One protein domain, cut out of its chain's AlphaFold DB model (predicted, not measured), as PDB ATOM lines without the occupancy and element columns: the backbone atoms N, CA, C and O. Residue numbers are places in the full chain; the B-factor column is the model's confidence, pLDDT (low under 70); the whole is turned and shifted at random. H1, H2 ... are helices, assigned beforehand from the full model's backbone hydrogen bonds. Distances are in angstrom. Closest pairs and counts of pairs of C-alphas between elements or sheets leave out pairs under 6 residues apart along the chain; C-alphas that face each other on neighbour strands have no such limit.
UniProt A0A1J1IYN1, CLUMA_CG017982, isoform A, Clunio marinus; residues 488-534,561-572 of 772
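Overview. This is residues 488 to 534 and 561 to 572 of the 772 residues of the protein "CLUMA_CG017982, isoform A" of Clunio marinus (UniProt A0A1J1IYN1). Two long helices, H1 and H2, meet near their ends as an open L, and a short third helix, H3, packs side by side with H1 along residues 502 to 509, on the part of H1 nearer the corner. The two arms of the L make the length: residues 488 to 497 of H1 stick out at one end and residues 522 to 534 of H2 at the other. The printed part has 59 residues with three named helices, in the order H1, H2, H3, and no named strand; its class is all helix. It is extended, with a radius of gyration of the C-alphas of 16.5 A, and its C-alphas span 55 by 22 by 18 A.

Along the chain. Find C-alpha 488 at (-33.111, 36.697, -5.776); from there H1, residues 488 to 511, runs 34.4 A to C-alpha 511 at (-30.427, 22.715, -37.078), with z falling along the way. After three residues, look at Pro 515, where H2 begins; it holds residues 515 to 534 and is 28.8 A long, ending at C-alpha 534 at (-54.008, 19.696, -53.889). The next printed residue is Gln 561, and there H3 begins, residues 561 to 571, 15.4 A from first to last C-alpha. The last printed residue, Leu 572, follows it.

Arrangement. Start from H1, the longest helix, with 24 residues. H1 and H3 touch, and H1 does so with residues 502 to 509 alone; look at the closest C-alphas, those of Ile 505 and Leu 564, 6.3 A apart. These two helices stand at a shallow tilt of 12 degrees and run opposite ways. H1 and H2 are close but not clearly touching, with the C-alphas of Asp 511 and Ala 517 the closest at 5.5 A. Their lines are about perpendicular, at 78 degrees. H2 and H3 are apart. In H1, H2 and H3 you will find every O i to N i+4 pair within hydrogen-bond range.

Size, cuts and confidence. The two C-alphas farthest apart are those of Thr 488 and Gln 534, at 55.1 A. Residues 488 to 497, which belong to H1, and 522 to 534, which belong to H2, stand free; the body without them has 36 residues and spans 29 by 19 by 10 A. The link from H1 to H2 is tight. The link from H2 to H3 runs across the cut: residues 535 to 560 are not printed, and C-alphas 534 and 561 are 31.7 A apart. In the B-factor column the mean pLDDT of the printed part is 85.6, with H2 at 77, and no printed residue of this model is under 70.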
ATOM      1  N   THR A 488     -34.018  37.697  -5.191       74.81
ATOM      2  CA  THR A 488     -33.111  36.697  -5.776       74.81
ATOM      3  C   THR A 488     -33.883  35.594  -6.493       74.81
ATOM      4  O   THR A 488     -33.454  35.170  -7.565       74.81
ATOM      5  N   GLN A 489     -35.061  35.198  -5.999       74.06
ATOM      6  CA  GLN A 489     -35.957  34.273  -6.698       74.06
ATOM      7  C   GLN A 489     -36.442  34.855  -8.039       74.06
ATOM      8  O   GLN A 489     -36.372  34.169  -9.062       74.06
ATOM      9  N   LYS A 490     -36.845  36.137  -8.076       82.69
ATOM     10  CA  LYS A 490     -37.192  36.846  -9.326       82.69
ATOM     11  C   LYS A 490     -36.030  36.854 -10.325       82.69
ATOM     12  O   LYS A 490     -36.218  36.466 -11.478       82.69
ATOM     13  N   LYS A 491     -34.822  37.223  -9.877       84.75
ATOM     14  CA  LYS A 491     -33.598  37.219 -10.706       84.75
ATOM     15  C   LYS A 491     -33.250  35.815 -11.218       84.75
ATOM     16  O   LYS A 491     -32.927  35.657 -12.391       84.75
ATOM     17  N   SER A 492     -33.387  34.789 -10.378       85.94
ATOM     18  CA  SER A 492     -33.188  33.385 -10.762       85.94
ATOM     19  C   SER A 492     -34.160  32.957 -11.868       85.94
ATOM     20  O   SER A 492     -33.734  32.452 -12.907       85.94
ATOM     21  N   ARG A 493     -35.461  33.262 -11.723       90.94
ATOM     22  CA  ARG A 493     -36.468  32.997 -12.764       90.94
ATOM     23  C   ARG A 493     -36.152  33.728 -14.074       90.94
ATOM     24  O   ARG A 493     -36.303  33.136 -15.139       90.94
ATOM     25  N   GLN A 494     -35.688  34.978 -14.015       92.56
ATOM     26  CA  GLN A 494     -35.256  35.734 -15.199       92.56
ATOM     27  C   GLN A 494     -34.065  35.071 -15.909       92.56
ATOM     28  O   GLN A 494     -34.111  34.914 -17.126       92.56
ATOM     29  N   ILE A 495     -33.043  34.622 -15.170       93.50
ATOM     30  CA  ILE A 495     -31.899  33.888 -15.737       93.50
ATOM     31  C   ILE A 495     -32.343  32.565 -16.377       93.50
ATOM     32  O   ILE A 495     -31.907  32.262 -17.484       93.50
ATOM     33  N   LEU A 496     -33.243  31.806 -15.744       94.75
ATOM     34  CA  LEU A 496     -33.768  30.561 -16.323       94.75
ATOM     35  C   LEU A 496     -34.543  30.815 -17.626       94.75
ATOM     36  O   LEU A 496     -34.241  30.189 -18.636       94.75
ATOM     37  N   MET A 497     -35.471  31.779 -17.647       94.62
ATOM     38  CA  MET A 497     -36.189  32.149 -18.879       94.62
ATOM     39  C   MET A 497     -35.228  32.629 -19.978       94.62
ATOM     40  O   MET A 497     -35.420  32.312 -21.148       94.62
ATOM     41  N   HIS A 498     -34.164  33.346 -19.610       94.38
ATOM     42  CA  HIS A 498     -33.143  33.801 -20.547       94.38
ATOM     43  C   HIS A 498     -32.318  32.644 -21.141       94.38
ATOM     44  O   HIS A 498     -32.083  32.631 -22.351       94.38
ATOM     45  N   ILE A 499     -31.952  31.647 -20.325       95.75
ATOM     46  CA  ILE A 499     -31.311  30.402 -20.777       95.75
ATOM     47  C   ILE A 499     -32.209  29.671 -21.782       95.75
ATOM     48  O   ILE A 499     -31.707  29.244 -22.816       95.75
ATOM     49  N   GLU A 500     -33.520  29.561 -21.537       95.62
ATOM     50  CA  GLU A 500     -34.447  28.925 -22.490       95.62
ATOM     51  C   GLU A 500     -34.567  29.698 -23.813       95.62
ATOM     52  O   GLU A 500     -34.575  29.088 -24.883       95.62
ATOM     53  N   THR A 501     -34.624  31.034 -23.773       95.31
ATOM     54  CA  THR A 501     -34.669  31.864 -24.991       95.31
ATOM     55  C   THR A 501     -33.401  31.709 -25.830       95.31
ATOM     56  O   THR A 501     -33.492  31.505 -27.039       95.31
ATOM     57  N   LEU A 502     -32.223  31.743 -25.200       94.81
ATOM     58  CA  LEU A 502     -30.949  31.509 -25.883       94.81
ATOM     59  C   LEU A 502     -30.852  30.073 -26.428       94.81
ATOM     60  O   LEU A 502     -30.434  29.891 -27.569       94.81
ATOM     61  N   TYR A 503     -31.308  29.062 -25.675       96.56
ATOM     62  CA  TYR A 503     -31.343  27.669 -26.141       96.56
ATOM     63  C   TYR A 503     -32.161  27.499 -27.424       96.56
ATOM     64  O   TYR A 503     -31.729  26.785 -28.322       96.56
ATOM     65  N   LYS A 504     -33.318  28.166 -27.537       93.56
ATOM     66  CA  LYS A 504     -34.159  28.117 -28.747       93.56
ATOM     67  C   LYS A 504     -33.460  28.695 -29.982       93.56
ATOM     68  O   LYS A 504     -33.692  28.204 -31.080       93.56
ATOM     69  N   ILE A 505     -32.622  29.717 -29.809       93.06
ATOM     70  CA  ILE A 505     -31.852  30.323 -30.908       93.06
ATOM     71  C   ILE A 505     -30.688  29.410 -31.302       93.06
ATOM     72  O   ILE A 505     -30.504  29.142 -32.483       93.06
ATOM     73  N   VAL A 506     -29.953  28.881 -30.319       93.88
ATOM     74  CA  VAL A 506     -28.829  27.957 -30.538       93.88
ATOM     75  C   VAL A 506     -29.287  26.651 -31.197       93.88
ATOM     76  O   VAL A 506     -28.653  26.205 -32.142       93.88
ATOM     77  N   LEU A 507     -30.426  26.081 -30.785       92.00
ATOM     78  CA  LEU A 507     -31.009  24.899 -31.435       92.00
ATOM     79  C   LEU A 507     -31.325  25.160 -32.915       92.00
ATOM     80  O   LEU A 507     -30.828  24.432 -33.765       92.00
ATOM     81  N   LYS A 508     -32.036  26.251 -33.239       89.56
ATOM     82  CA  LYS A 508     -32.295  26.643 -34.638       89.56
ATOM     83  C   LYS A 508     -31.009  26.855 -35.444       89.56
ATOM     84  O   LYS A 508     -30.957  26.525 -36.623       89.56
ATOM     85  N   LEU A 509     -29.985  27.433 -34.817       89.81
ATOM     86  CA  LEU A 509     -28.700  27.720 -35.450       89.81
ATOM     87  C   LEU A 509     -27.903  26.440 -35.757       89.81
ATOM     88  O   LEU A 509     -27.283  26.356 -36.814       89.81
ATOM     89  N   GLU A 510     -27.959  25.443 -34.871       90.38
ATOM     90  CA  GLU A 510     -27.397  24.105 -35.092       90.38
ATOM     91  C   GLU A 510     -28.218  23.300 -36.117       90.38
ATOM     92  O   GLU A 510     -27.634  22.651 -36.983       90.38
ATOM     93  N   ASP A 511     -29.553  23.388 -36.102       88.69
ATOM     94  CA  ASP A 511     -30.427  22.715 -37.078       88.69
ATOM     95  C   ASP A 511     -30.177  23.204 -38.517       88.69
ATOM     96  O   ASP A 511     -30.183  22.404 -39.453       88.69
ATOM     97  N   LEU A 512     -29.866  24.495 -38.707       84.19
ATOM     98  CA  LEU A 512     -29.422  25.043 -39.999       84.19
ATOM     99  C   LEU A 512     -28.054  24.514 -40.465       84.19
ATOM    100  O   LEU A 512     -27.716  24.669 -41.637       84.19
ATOM    101  N   GLN A 513     -27.263  23.916 -39.573       83.38
ATOM    102  CA  GLN A 513     -25.963  23.307 -39.878       83.38
ATOM    103  C   GLN A 513     -26.039  21.773 -39.960       83.38
ATOM    104  O   GLN A 513     -25.134  21.141 -40.506       83.38
ATOM    105  N   HIS A 514     -27.107  21.159 -39.442       83.19
ATOM    106  CA  HIS A 514     -27.230  19.713 -39.308       83.19
ATOM    107  C   HIS A 514     -27.870  19.060 -40.554       83.19
ATOM    108  O   HIS A 514     -29.061  19.268 -40.810       83.19
ATOM    109  N   PRO A 515     -27.151  18.205 -41.317       78.19
ATOM    110  CA  PRO A 515     -27.625  17.702 -42.613       78.19
ATOM    111  C   PRO A 515     -28.999  17.019 -42.592       78.19
ATOM    112  O   PRO A 515     -29.784  17.205 -43.520       78.19
ATOM    113  N   MET A 516     -29.322  16.271 -41.527       73.88
ATOM    114  CA  MET A 516     -30.619  15.585 -41.411       73.88
ATOM    115  C   MET A 516     -31.780  16.537 -41.085       73.88
ATOM    116  O   MET A 516     -32.915  16.278 -41.477       73.88
ATOM    117  N   ALA A 517     -31.513  17.640 -40.378       78.62
ATOM    118  CA  ALA A 517     -32.531  18.647 -40.070       78.62
ATOM    119  C   ALA A 517     -32.844  19.494 -41.314       78.62
ATOM    120  O   ALA A 517     -34.008  19.778 -41.606       78.62
ATOM    121  N   ILE A 518     -31.812  19.808 -42.109       78.38
ATOM    122  CA  ILE A 518     -31.944  20.440 -43.427       78.38
ATOM    123  C   ILE A 518     -32.795  19.560 -44.357       78.38
ATOM    124  O   ILE A 518     -33.781  20.046 -44.914       78.38
ATOM    125  N   SER A 519     -32.474  18.266 -44.503       74.56
ATOM    126  CA  SER A 519     -33.234  17.371 -45.388       74.56
ATOM    127  C   SER A 519     -34.678  17.160 -44.919       74.56
ATOM    128  O   SER A 519     -35.591  17.281 -45.733       74.56
ATOM    129  N   ALA A 520     -34.921  16.962 -43.619       77.06
ATOM    130  CA  ALA A 520     -36.278  16.878 -43.073       77.06
ATOM    131  C   ALA A 520     -37.082  18.174 -43.300       77.06
ATOM    132  O   ALA A 520     -38.256  18.124 -43.665       77.06
ATOM    133  N   THR A 521     -36.446  19.343 -43.165       79.00
ATOM    134  CA  THR A 521     -37.072  20.646 -43.449       79.00
ATOM    135  C   THR A 521     -37.425  20.804 -44.931       79.00
ATOM    136  O   THR A 521     -38.477  21.359 -45.251       79.00
ATOM    137  N   ILE A 522     -36.585  20.305 -45.846       79.88
ATOM    138  CA  ILE A 522     -36.873  20.290 -47.289       79.88
ATOM    139  C   ILE A 522     -38.070  19.375 -47.583       79.88
ATOM    140  O   ILE A 522     -39.017  19.824 -48.228       79.88
ATOM    141  N   ILE A 523     -38.083  18.151 -47.045       79.25
ATOM    142  CA  ILE A 523     -39.181  17.188 -47.235       79.25
ATOM    143  C   ILE A 523     -40.506  17.752 -46.691       79.25
ATOM    144  O   ILE A 523     -41.525  17.692 -47.380       79.25
ATOM    145  N   MET A 524     -40.510  18.380 -45.507       75.94
ATOM    146  CA  MET A 524     -41.716  19.036 -44.979       75.94
ATOM    147  C   MET A 524     -42.191  20.207 -45.849       75.94
ATOM    148  O   MET A 524     -43.400  20.375 -46.023       75.94
ATOM    149  N   LYS A 525     -41.279  21.016 -46.408       78.00
ATOM    150  CA  LYS A 525     -41.643  22.097 -47.341       78.00
ATOM    151  C   LYS A 525     -42.261  21.536 -48.621       78.00
ATOM    152  O   LYS A 525     -43.314  22.012 -49.031       78.00
ATOM    153  N   GLU A 526     -41.664  20.498 -49.204       81.19
ATOM    154  CA  GLU A 526     -42.186  19.824 -50.398       81.19
ATOM    155  C   GLU A 526     -43.564  19.189 -50.139       81.19
ATOM    156  O   GLU A 526     -44.488  19.363 -50.933       81.19
ATOM    157  N   LYS A 527     -43.743  18.518 -48.993       77.81
ATOM    158  CA  LYS A 527     -45.028  17.943 -48.569       77.81
ATOM    159  C   LYS A 527     -46.106  19.011 -48.373       77.81
ATOM    160  O   LYS A 527     -47.218  18.844 -48.871       77.81
ATOM    161  N   ARG A 528     -45.786  20.114 -47.685       78.88
ATOM    162  CA  ARG A 528     -46.722  21.227 -47.459       78.88
ATOM    163  C   ARG A 528     -47.114  21.919 -48.766       78.88
ATOM    164  O   ARG A 528     -48.265  22.312 -48.923       78.88
ATOM    165  N   GLU A 529     -46.182  22.035 -49.707       76.38
ATOM    166  CA  GLU A 529     -46.454  22.611 -51.023       76.38
ATOM    167  C   GLU A 529     -47.320  21.683 -51.889       76.38
ATOM    168  O   GLU A 529     -48.285  22.143 -52.494       76.38
ATOM    169  N   LYS A 530     -47.080  20.364 -51.859       79.88
ATOM    170  CA  LYS A 530     -47.981  19.371 -52.475       79.88
ATOM    171  C   LYS A 530     -49.395  19.428 -51.884       79.88
ATOM    172  O   LYS A 530     -50.362  19.391 -52.636       79.88
ATOM    173  N   GLN A 531     -49.523  19.581 -50.562       77.19
ATOM    174  CA  GLN A 531     -50.823  19.747 -49.895       77.19
ATOM    175  C   GLN A 531     -51.543  21.030 -50.336       77.19
ATOM    176  O   GLN A 531     -52.724  20.964 -50.673       77.19
ATOM    177  N   ARG A 532     -50.838  22.168 -50.426       77.25
ATOM    178  CA  ARG A 532     -51.397  23.409 -50.992       77.25
ATOM    179  C   ARG A 532     -51.873  23.225 -52.429       77.25
ATOM    180  O   ARG A 532     -52.991  23.604 -52.746       77.25
ATOM    181  N   GLN A 533     -51.055  22.619 -53.287       75.94
ATOM    182  CA  GLN A 533     -51.399  22.403 -54.697       75.94
ATOM    183  C   GLN A 533     -52.572  21.432 -54.888       75.94
ATOM    184  O   GLN A 533     -53.250  21.504 -55.912       75.94
ATOM    185  N   GLN A 534     -52.823  20.550 -53.918       71.69
ATOM    186  CA  GLN A 534     -54.008  19.696 -53.889       71.69
ATOM    187  C   GLN A 534     -55.253  20.487 -53.451       71.69
ATOM    188  O   GLN A 534     -56.246  20.480 -54.173       71.69
ATOM    189  N   GLN A 561     -29.416  32.255 -40.995       85.38
ATOM    190  CA  GLN A 561     -28.315  32.038 -40.043       85.38
ATOM    191  C   GLN A 561     -27.760  33.368 -39.486       85.38
ATOM    192  O   GLN A 561     -27.508  33.485 -38.288       85.38
ATOM    193  N   SER A 562     -27.638  34.397 -40.332       85.25
ATOM    194  CA  SER A 562     -27.221  35.750 -39.942       85.25
ATOM    195  C   SER A 562     -28.204  36.449 -38.994       85.25
ATOM    196  O   SER A 562     -27.768  37.100 -38.050       85.25
ATOM    197  N   GLU A 563     -29.518  36.300 -39.186       88.75
ATOM    198  CA  GLU A 563     -30.525  36.856 -38.273       88.75
ATOM    199  C   GLU A 563     -30.494  36.160 -36.914       88.75
ATOM    200  O   GLU A 563     -30.571  36.825 -35.883       88.75
ATOM    201  N   LEU A 564     -30.365  34.829 -36.900       89.44
ATOM    202  CA  LEU A 564     -30.237  34.055 -35.666       89.44
ATOM    203  C   LEU A 564     -28.952  34.426 -34.918       89.44
ATOM    204  O   LEU A 564     -28.995  34.585 -33.701       89.44
ATOM    205  N   MET A 565     -27.845  34.669 -35.628       89.50
ATOM    206  CA  MET A 565     -26.614  35.206 -35.040       89.50
ATOM    207  C   MET A 565     -26.791  36.620 -34.473       89.50
ATOM    208  O   MET A 565     -26.338  36.882 -33.361       89.50
ATOM    209  N   ILE A 566     -27.488  37.522 -35.172       90.44
ATOM    210  CA  ILE A 566     -27.794  38.870 -34.657       90.44
ATOM    211  C   ILE A 566     -28.674  38.778 -33.397       90.44
ATOM    212  O   ILE A 566     -28.365  39.413 -32.389       90.44
ATOM    213  N   LYS A 567     -29.720  37.940 -33.411       92.31
ATOM    214  CA  LYS A 567     -30.605  37.689 -32.256       92.31
ATOM    215  C   LYS A 567     -29.839  37.059 -31.083       92.31
ATOM    216  O   LYS A 567     -30.072  37.442 -29.938       92.31
ATOM    217  N   LEU A 568     -28.903  36.144 -31.353       92.88
ATOM    218  CA  LEU A 568     -28.023  35.538 -30.351       92.88
ATOM    219  C   LEU A 568     -27.133  36.601 -29.692       92.88
ATOM    220  O   LEU A 568     -27.166  36.747 -28.473       92.88
ATOM    221  N   LEU A 569     -26.388  37.371 -30.491       90.44
ATOM    222  CA  LEU A 569     -25.448  38.387 -30.008       90.44
ATOM    223  C   LEU A 569     -26.152  39.523 -29.250       90.44
ATOM    224  O   LEU A 569     -25.676  39.929 -28.193       90.44
ATOM    225  N   ALA A 570     -27.316  39.982 -29.724       90.00
ATOM    226  CA  ALA A 570     -28.114  41.007 -29.045       90.00
ATOM    227  C   ALA A 570     -28.647  40.554 -27.669       90.00
ATOM    228  O   ALA A 570     -28.864  41.380 -26.781       90.00
ATOM    229  N   LEU A 571     -28.858  39.248 -27.474       91.25
ATOM    230  CA  LEU A 571     -29.329  38.685 -26.207       91.25
ATOM    231  C   LEU A 571     -28.189  38.250 -25.272       91.25
ATOM    232  O   LEU A 571     -28.413  38.176 -24.063       91.25
ATOM    233  N   LEU A 572     -26.989  37.984 -25.790       91.88
ATOM    234  CA  LEU A 572     -25.844  37.423 -25.065       91.88
ATOM    235  C   LEU A 572     -25.124  38.464 -24.183       91.88
ATOM    236  O   LEU A 572     -23.962  38.806 -24.383       91.88
TER     237      LEU A 572